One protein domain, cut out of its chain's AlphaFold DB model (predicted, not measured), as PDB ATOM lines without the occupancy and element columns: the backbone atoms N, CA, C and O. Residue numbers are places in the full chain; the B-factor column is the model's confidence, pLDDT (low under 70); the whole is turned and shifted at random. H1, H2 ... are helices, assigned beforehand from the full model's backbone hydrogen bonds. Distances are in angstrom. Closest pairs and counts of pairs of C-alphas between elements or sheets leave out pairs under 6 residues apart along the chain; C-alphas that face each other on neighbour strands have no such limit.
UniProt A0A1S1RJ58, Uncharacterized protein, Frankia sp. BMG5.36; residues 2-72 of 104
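AT A GLANCE: This is residues 2 to 72 of the 104 residues of an uncharacterized protein of Frankia sp. BMG5.36 (UniProt A0A1S1RJ58). This model has little regular structure: an open, loosely winding chain with a short helix, H2, at one far end and a shorter one, H1, toward the other, with a long link between them. Residues 8 to 14 stick out as a free loop. The printed part has 71 residues, 19 of them in the two named helices, H1 then H2, with no named strand; the class is all helix. It is only just loose, close to extended, with a radius of gyration of the C-alphas of 16.4 A and spans of 43 by 35 by 22 A.

HOW THE PARTS SIT: Start at H2, residues 55 to 66, which is apart from H1, residues 36 to 42. A long link of 12 residues joins them. In both helices every O i to N i+4 pair is within hydrogen-bond range.

IN THESE COORDINATES: Find C-alpha 55 at (131.068, 67.391, 216.056); H2 runs 16.4 A to C-alpha 66. H1 runs 10.1 A from C-alpha 36 at (154.589, 87.308, 219.882).

THE WHOLE: The C-alphas farthest apart, of Arg 41 and Arg 66, are 44.2 A apart. The printed part has no cut. Look for pLDDT under 70 at residues 2 to 3, 19 to 36 and 49 to 53.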
ATOM      1  N   VAL A   2     167.302  69.971 219.269       44.81
ATOM      2  CA  VAL A   2     168.386  69.561 218.368       44.81
ATOM      3  C   VAL A   2     168.671  70.757 217.469       44.81
ATOM      4  O   VAL A   2     167.728  71.317 216.913       44.81
ATOM      5  N   ASP A   3     169.929  71.178 217.392       54.25
ATOM      6  CA  ASP A   3     170.349  72.219 216.460       54.25
ATOM      7  C   ASP A   3     170.397  71.598 215.061       54.25
ATOM      8  O   ASP A   3     171.208  70.712 214.788       54.25
ATOM      9  N   ILE A   4     169.428  71.969 214.228       70.94
ATOM     10  CA  ILE A   4     169.299  71.505 212.849       70.94
ATOM     11  C   ILE A   4     169.476  72.705 211.927       70.94
ATOM     12  O   ILE A   4     168.940  73.784 212.190       70.94
ATOM     13  N   GLU A   5     170.212  72.516 210.833       79.81
ATOM     14  CA  GLU A   5     170.358  73.546 209.809       79.81
ATOM     15  C   GLU A   5     168.975  73.948 209.282       79.81
ATOM     16  O   GLU A   5     168.142  73.099 208.954       79.81
ATOM     17  N   ARG A   6     168.709  75.258 209.240       78.62
ATOM     18  CA  ARG A   6     167.415  75.791 208.813       78.62
ATOM     19  C   ARG A   6     167.202  75.465 207.327       78.62
ATOM     20  O   ARG A   6     167.939  75.999 206.499       78.62
ATOM     21  N   PRO A   7     166.186  74.665 206.960       84.75
ATOM     22  CA  PRO A   7     165.989  74.293 205.567       84.75
ATOM     23  C   PRO A   7     165.495  75.487 204.739       84.75
ATOM     24  O   PRO A   7     164.731  76.328 205.225       84.75
ATOM     25  N   ALA A   8     165.924  75.551 203.476       86.12
ATOM     26  CA  ALA A   8     165.436  76.520 202.500       86.12
ATOM     27  C   ALA A   8     164.219  75.937 201.752       86.12
ATOM     28  O   ALA A   8     164.349  74.859 201.172       86.12
ATOM     29  N   PRO A   9     163.049  76.602 201.756       87.25
ATOM     30  CA  PRO A   9     161.888  76.122 201.012       87.25
ATOM     31  C   PRO A   9     162.091  76.276 199.496       87.25
ATOM     32  O   PRO A   9     162.678  77.262 199.038       87.25
ATOM     33  N   GLY A  10     161.577  75.327 198.711       87.62
ATOM     34  CA  GLY A  10     161.488  75.441 197.256       87.62
ATOM     35  C   GLY A  10     160.456  76.485 196.785       87.62
ATOM     36  O   GLY A  10     159.717  77.049 197.592       87.62
ATOM     37  N   PRO A  11     160.338  76.730 195.463       87.38
ATOM     38  CA  PRO A  11     159.497  77.801 194.904       87.38
ATOM     39  C   PRO A  11     157.996  77.751 195.248       87.38
ATOM     40  O   PRO A  11     157.293  78.736 195.044       87.38
ATOM     41  N   SER A  12     157.482  76.616 195.731       85.00
ATOM     42  CA  SER A  12     156.072  76.431 196.124       85.00
ATOM     43  C   SER A  12     155.913  75.918 197.556       85.00
ATOM     44  O   SER A  12     154.847  75.431 197.929       85.00
ATOM     45  N   GLU A  13     156.968  76.011 198.357       75.62
ATOM     46  CA  GLU A  13     156.985  75.537 199.734       75.62
ATOM     47  C   GLU A  13     157.036  76.717 200.702       75.62
ATOM     48  O   GLU A  13     157.511  77.807 200.383       75.62
ATOM     49  N   VAL A  14     156.552  76.493 201.920       80.12
ATOM     50  CA  VAL A  14     156.665  77.451 203.019       80.12
ATOM     51  C   VAL A  14     157.393  76.792 204.177       80.12
ATOM     52  O   VAL A  14     157.110  75.651 204.537       80.12
ATOM     53  N   LEU A  15     158.333  77.517 204.778       79.38
ATOM     54  CA  LEU A  15     159.019  77.048 205.973       79.38
ATOM     55  C   LEU A  15     158.134  77.297 207.198       79.38
ATOM     56  O   LEU A  15     157.856  78.448 207.537       79.38
ATOM     57  N   VAL A  16     157.718  76.228 207.877       75.81
ATOM     58  CA  VAL A  16     156.868  76.310 209.072       75.81
ATOM     59  C   VAL A  16     157.662  75.894 210.304       75.81
ATOM     60  O   VAL A  16     158.090  74.748 210.423       75.81
ATOM     61  N   LEU A  17     157.829  76.823 211.248       73.56
ATOM     62  CA  LEU A  17     158.373  76.523 212.568       73.56
ATOM     63  C   LEU A  17     157.238  76.053 213.484       73.56
ATOM     64  O   LEU A  17     156.394  76.847 213.898       73.56
ATOM     65  N   VAL A  18     157.213  74.757 213.794       70.25
ATOM     66  CA  VAL A  18     156.190  74.162 214.660       70.25
ATOM     67  C   VAL A  18     156.662  74.178 216.111       70.25
ATOM     68  O   VAL A  18     157.581  73.454 216.483       70.25
ATOM     69  N   HIS A  19     155.978  74.958 216.947       63.12
ATOM     70  CA  HIS A  19     156.028  74.816 218.402       63.12
ATOM     71  C   HIS A  19     154.757  74.089 218.845       63.12
ATOM     72  O   HIS A  19     153.695  74.695 218.949       63.12
ATOM     73  N   ALA A  20     154.840  72.770 219.038       58.19
ATOM     74  CA  ALA A  20     153.706  71.965 219.484       58.19
ATOM     75  C   ALA A  20     153.808  71.690 220.984       58.19
ATOM     76  O   ALA A  20     154.782  71.107 221.455       58.19
ATOM     77  N   THR A  21     152.775  72.069 221.732       53.69
ATOM     78  CA  THR A  21     152.701  71.861 223.183       53.69
ATOM     79  C   THR A  21     151.472  71.024 223.499       53.69
ATOM     80  O   THR A  21     150.565  71.463 224.190       53.69
ATOM     81  N   GLY A  22     151.417  69.826 222.913       55.12
ATOM     82  CA  GLY A  22     150.282  68.909 223.021       55.12
ATOM     83  C   GLY A  22     148.996  69.418 222.336       55.12
ATOM     84  O   GLY A  22     148.701  70.606 222.341       55.12
ATOM     85  N   PRO A  23     148.176  68.532 221.750       52.75
ATOM     86  CA  PRO A  23     146.927  68.928 221.092       52.75
ATOM     87  C   PRO A  23     145.794  69.265 222.079       52.75
ATOM     88  O   PRO A  23     144.686  69.569 221.646       52.75
ATOM     89  N   ASN A  24     146.033  69.155 223.392       51.94
ATOM     90  CA  ASN A  24     145.001  69.295 224.410       51.94
ATOM     91  C   ASN A  24     145.120  70.654 225.124       51.94
ATOM     92  O   ASN A  24     146.144  70.888 225.774       51.94
ATOM     93  N   PRO A  25     144.094  71.526 225.070       53.31
ATOM     94  CA  PRO A  25     144.117  72.826 225.739       53.31
ATOM     95  C   PRO A  25     144.395  72.755 227.249       53.31
ATOM     96  O   PRO A  25     144.935  73.710 227.801       53.31
ATOM     97  N   THR A  26     144.117  71.637 227.930       55.78
ATOM     98  CA  THR A  26     144.454  71.477 229.361       55.78
ATOM     99  C   THR A  26     145.952  71.333 229.636       55.78
ATOM    100  O   THR A  26     146.391  71.558 230.762       55.78
ATOM    101  N   ASN A  27     146.745  70.956 228.631       55.38
ATOM    102  CA  ASN A  27     148.194  70.768 228.766       55.38
ATOM    103  C   ASN A  27     148.974  72.066 228.526       55.38
ATOM    104  O   ASN A  27     150.191  72.109 228.704       55.38
ATOM    105  N   TRP A  28     148.278  73.132 228.143       55.75
ATOM    106  CA  TRP A  28     148.864  74.437 227.926       55.75
ATOM    107  C   TRP A  28     149.274  75.087 229.245       55.75
ATOM    108  O   TRP A  28     148.464  75.326 230.144       55.75
ATOM    109  N   LYS A  29     150.543  75.472 229.331       55.06
ATOM    110  CA  LYS A  29     151.018  76.502 230.255       55.06
ATOM    111  C   LYS A  29     151.115  77.840 229.504       55.06
ATOM    112  O   LYS A  29     151.442  77.841 228.317       55.06
ATOM    113  N   PRO A  30     150.908  78.997 230.154       54.88
ATOM    114  CA  PRO A  30     151.149  80.303 229.528       54.88
ATOM    115  C   PRO A  30     152.552  80.442 228.909       54.88
ATOM    116  O   PRO A  30     152.723  81.155 227.931       54.88
ATOM    117  N   SER A  31     153.541  79.706 229.429       54.28
ATOM    118  CA  SER A  31     154.914  79.638 228.910       54.28
ATOM    119  C   SER A  31     155.093  78.805 227.633       54.28
ATOM    120  O   SER A  31     156.166  78.839 227.042       54.28
ATOM    121  N   THR A  32     154.086  78.030 227.226       55.16
ATOM    122  CA  THR A  32     154.117  77.161 226.033       55.16
ATOM    123  C   THR A  32     153.502  77.820 224.795       55.16
ATOM    124  O   THR A  32     153.610  77.297 223.689       55.16
ATOM    125  N   LEU A  33     152.909  79.002 224.954       57.41
ATOM    126  CA  LEU A  33     152.536  79.842 223.829       57.41
ATOM    127  C   LEU A  33     153.773  80.401 223.127       57.41
ATOM    128  O   LEU A  33     154.633  80.954 223.815       57.41
ATOM    129  N   PRO A  34     153.861  80.357 221.786       60.69
ATOM    130  CA  PRO A  34     154.866  81.140 221.084       60.69
ATOM    131  C   PRO A  34     154.643  82.622 221.409       60.69
ATOM    132  O   PRO A  34     153.599  83.195 221.095       60.69
ATOM    133  N   MET A  35     155.624  83.215 222.089       65.12
ATOM    134  CA  MET A  35     155.620  84.615 222.498       65.12
ATOM    135  C   MET A  35     155.613  85.490 221.229       65.12
ATOM    136  O   MET A  35     156.520  85.335 220.406       65.12
ATOM    137  N   PRO A  36     154.646  86.407 221.040       68.50
ATOM    138  CA  PRO A  36     154.589  87.308 219.882       68.50
ATOM    139  C   PRO A  36     155.909  88.045 219.590       68.50
ATOM    140  O   PRO A  36     156.222  88.331 218.436       68.50
ATOM    141  N   GLU A  37     156.712  88.286 220.627       73.31
ATOM    142  CA  GLU A  37     158.048  88.885 220.545       73.31
ATOM    143  C   GLU A  37     159.043  88.049 219.725       73.31
ATOM    144  O   GLU A  37     159.827  88.597 218.952       73.31
ATOM    145  N   GLU A  38     158.993  86.721 219.836       74.31
ATOM    146  CA  GLU A  38     159.883  85.815 219.106       74.31
ATOM    147  C   GLU A  38     159.554  85.801 217.610       74.31
ATOM    148  O   GLU A  38     160.439  85.904 216.759       74.31
ATOM    149  N   ALA A  39     158.261  85.731 217.282       75.19
ATOM    150  CA  ALA A  39     157.791  85.796 215.902       75.19
ATOM    151  C   ALA A  39     158.155  87.140 215.250       75.19
ATOM    152  O   ALA A  39     158.607  87.164 214.104       75.19
ATOM    153  N   ALA A  40     158.024  88.240 216.001       79.69
ATOM    154  CA  ALA A  40     158.444  89.568 215.564       79.69
ATOM    155  C   ALA A  40     159.961  89.638 215.321       79.69
ATOM    156  O   ALA A  40     160.380  90.131 214.274       79.69
ATOM    157  N   ARG A  41     160.783  89.085 216.226       79.44
ATOM    158  CA  ARG A  41     162.247  89.019 216.063       79.44
ATOM    159  C   ARG A  41     162.663  88.251 214.809       79.44
ATOM    160  O   ARG A  41     163.621  88.636 214.145       79.44
ATOM    161  N   LEU A  42     161.956  87.170 214.491       79.44
ATOM    162  CA  LEU A  42     162.231  86.333 213.323       79.44
ATOM    163  C   LEU A  42     161.592  86.862 212.025       79.44
ATOM    164  O   LEU A  42     161.850  86.298 210.961       79.44
ATOM    165  N   GLY A  43     160.764  87.911 212.094       81.31
ATOM    166  CA  GLY A  43     160.046  88.461 210.940       81.31
ATOM    167  C   GLY A  43     159.045  87.481 210.315       81.31
ATOM    168  O   GLY A  43     158.770  87.565 209.118       81.31
ATOM    169  N   VAL A  44     158.525  86.525 211.093       78.62
ATOM    170  CA  VAL A  44     157.629  85.462 210.608       78.62
ATOM    171  C   VAL A  44     156.187  85.681 211.055       78.62
ATOM    172  O   VAL A  44     155.910  86.246 212.111       78.62
ATOM    173  N   GLN A  45     155.245  85.184 210.255       77.75
ATOM    174  CA  GLN A  45     153.838  85.124 210.642       77.75
ATOM    175  C   GLN A  45     153.635  84.016 211.681       77.75
ATOM    176  O   GLN A  45     154.089  82.890 211.481       77.75
ATOM    177  N   HIS A  46     152.918  84.317 212.764       72.88
ATOM    178  CA  HIS A  46     152.503  83.317 213.747       72.88
ATOM    179  C   HIS A  46     150.986  83.122 213.685       72.88
ATOM    180  O   HIS A  46     150.223  84.072 213.507       72.88
ATOM    181  N   ARG A  47     150.544  81.871 213.810       71.19
ATOM    182  CA  ARG A  47     149.130  81.488 213.850       71.19
ATOM    183  C   ARG A  47     148.958  80.485 214.974       71.19
ATOM    184  O   ARG A  47     149.652  79.471 214.998       71.19
ATOM    185  N   LEU A  48     148.027  80.757 215.883       70.62
ATOM    186  CA  LEU A  48     147.602  79.749 216.839       70.62
ATOM    187  C   LEU A  48     146.632  78.796 216.139       70.62
ATOM    188  O   LEU A  48     145.609  79.230 215.613       70.62
ATOM    189  N   MET A  49     146.954  77.505 216.137       66.44
ATOM    190  CA  MET A  49     146.035  76.458 215.701       66.44
ATOM    191  C   MET A  49     145.550  75.708 216.931       66.44
ATOM    192  O   MET A  49     146.290  74.918 217.515       66.44
ATOM    193  N   LEU A  50     144.311  75.987 217.331       66.06
ATOM    194  CA  LEU A  50     143.631  75.225 218.362       66.06
ATOM    195  C   LEU A  50     142.728  74.194 217.691       66.06
ATOM    196  O   LEU A  50     141.986  74.516 216.765       66.06
ATOM    197  N   VAL A  51     142.797  72.952 218.160       69.75
ATOM    198  CA  VAL A  51     141.832  71.934 217.756       69.75
ATOM    199  C   VAL A  51     140.539  72.204 218.515       69.75
ATOM    200  O   VAL A  51     140.495  72.077 219.738       69.75
ATOM    201  N   GLU A  52     139.481  72.564 217.797       66.81
ATOM    202  CA  GLU A  52     138.136  72.545 218.361       66.81
ATOM    203  C   GLU A  52     137.612  71.108 218.366       66.81
ATOM    204  O   GLU A  52     137.596  70.429 217.335       66.81
ATOM    205  N   ALA A  53     137.143  70.638 219.523       67.38
ATOM    206  CA  ALA A  53     136.423  69.370 219.640       67.38
ATOM    207  C   ALA A  53     134.980  69.531 219.120       67.38
ATOM    208  O   ALA A  53     134.009  69.419 219.864       67.38
ATOM    209  N   GLY A  54     134.847  69.864 217.835       80.75
ATOM    210  CA  GLY A  54     133.571  70.071 217.159       80.75
ATOM    211  C   GLY A  54     133.041  68.791 216.517       80.75
ATOM    212  O   GLY A  54     133.783  68.030 215.892       80.75
ATOM    213  N   GLN A  55     131.729  68.573 216.613       86.69
ATOM    214  CA  GLN A  55     131.068  67.391 216.056       86.69
ATOM    215  C   GLN A  55     131.230  67.295 214.527       86.69
ATOM    216  O   GLN A  55     131.566  66.226 214.022       86.69
ATOM    217  N   GLY A  56     131.082  68.410 213.802       90.25
ATOM    218  CA  GLY A  56     131.239  68.441 212.342       90.25
ATOM    219  C   GLY A  56     132.652  68.073 211.874       90.25
ATOM    220  O   GLY A  56     132.808  67.259 210.967       90.25
ATOM    221  N   GLY A  57     133.687  68.596 212.540       87.00
ATOM    222  CA  GLY A  57     135.077  68.231 212.245       87.00
ATOM    223  C   GLY A  57     135.351  66.748 212.500       87.00
ATOM    224  O   GLY A  57     136.018  66.090 211.704       87.00
ATOM    225  N   MET A  58     134.772  66.190 213.564       90.25
ATOM    226  CA  MET A  58     134.936  64.773 213.881       90.25
ATOM    227  C   MET A  58     134.199  63.844 212.914       90.25
ATOM    228  O   MET A  58     134.721  62.781 212.581       90.25
ATOM    229  N   LEU A  59     133.033  64.253 212.404       94.38
ATOM    230  CA  LEU A  59     132.364  63.528 211.322       94.38
ATOM    231  C   LEU A  59     133.219  63.487 210.054       94.38
ATOM    232  O   LEU A  59     133.396  62.412 209.487       94.38
ATOM    233  N   ALA A  60     133.809  64.617 209.658       93.19
ATOM    234  CA  ALA A  60     134.676  64.667 208.482       93.19
ATOM    235  C   ALA A  60     135.897  63.737 208.626       93.19
ATOM    236  O   ALA A  60     136.233  62.998 207.702       93.19
ATOM    237  N   VAL A  61     136.532  63.711 209.805       91.44
ATOM    238  CA  VAL A  61     137.626  62.767 210.111       91.44
ATOM    239  C   VAL A  61     137.152  61.311 210.031       91.44
ATOM    240  O   VAL A  61     137.859  60.467 209.473       91.44
ATOM    241  N   ALA A  62     135.960  61.006 210.550       92.81
ATOM    242  CA  ALA A  62     135.390  59.663 210.482       92.81
ATOM    243  C   ALA A  62     135.126  59.215 209.036       92.81
ATOM    244  O   ALA A  62     135.393  58.060 208.702       92.81
ATOM    245  N   ASP A  63     134.655  60.110 208.168       97.12
ATOM    246  CA  ASP A  63     134.414  59.795 206.756       97.12
ATOM    247  C   ASP A  63     135.716  59.501 206.007       97.12
ATOM    248  O   ASP A  63     135.797  58.499 205.290       97.12
ATOM    249  N   LEU A  64     136.775  60.278 206.254       96.81
ATOM    250  CA  LEU A  64     138.108  59.996 205.710       96.81
ATOM    251  C   LEU A  64     138.641  58.631 206.171       96.81
ATOM    252  O   LEU A  64     139.259  57.908 205.383       96.81
ATOM    253  N   ALA A  65     138.401  58.263 207.433       94.69
ATOM    254  CA  ALA A  65     138.807  56.968 207.971       94.69
ATOM    255  C   ALA A  65     138.019  55.811 207.335       94.69
ATOM    256  O   ALA A  65     138.619  54.829 206.898       94.69
ATOM    257  N   ARG A  66     136.690  55.942 207.207       96.44
ATOM    258  CA  ARG A  66     135.831  54.944 206.537       96.44
ATOM    259  C   ARG A  66     136.211  54.748 205.073       96.44
ATOM    260  O   ARG A  66     136.214  53.617 204.597       96.44
ATOM    261  N   ALA A  67     136.560  55.828 204.378       96.81
ATOM    262  CA  ALA A  67     137.015  55.787 202.991       96.81
ATOM    263  C   ALA A  67     138.450  55.240 202.829       96.81
ATOM    264  O   ALA A  67     138.934  55.110 201.706       96.81
ATOM    265  N   GLY A  68     139.167  54.955 203.924       94.19
ATOM    266  CA  GLY A  68     140.564  54.501 203.895       94.19
ATOM    267  C   GLY A  68     141.578  55.582 203.488       94.19
ATOM    268  O   GLY A  68     142.763  55.281 203.301       94.19
ATOM    269  N   GLN A  69     141.127  56.834 203.366       95.62
ATOM    270  CA  GLN A  69     141.944  58.005 203.033       95.62
ATOM    271  C   GLN A  69     142.717  58.526 204.249       95.62
ATOM    272  O   GLN A  69     143.777  59.127 204.094       95.62
ATOM    273  N   LEU A  70     142.223  58.245 205.456       92.69
ATOM    274  CA  LEU A  70     142.930  58.464 206.710       92.69
ATOM    275  C   LEU A  70     143.213  57.119 207.378       92.69
ATOM    276  O   LEU A  70     142.294  56.400 207.766       92.69
ATOM    277  N   ARG A  71     144.494  56.789 207.540       91.69
ATOM    278  CA  ARG A  71     144.942  55.588 208.250       91.69
ATOM    279  C   ARG A  71     145.826  55.995 209.424       91.69
ATOM    280  O   ARG A  71     146.866  56.610 209.192       91.69
ATOM    281  N   PRO A  72     145.437  55.695 210.674       88.56
ATOM    282  CA  PRO A  72     146.297  55.971 211.810       88.56
ATOM    283  C   PRO A  72     147.512  55.042 211.770       88.56
ATOM    284  O   PRO A  72     147.393  53.851 211.485       88.56
TER     285      PRO A  72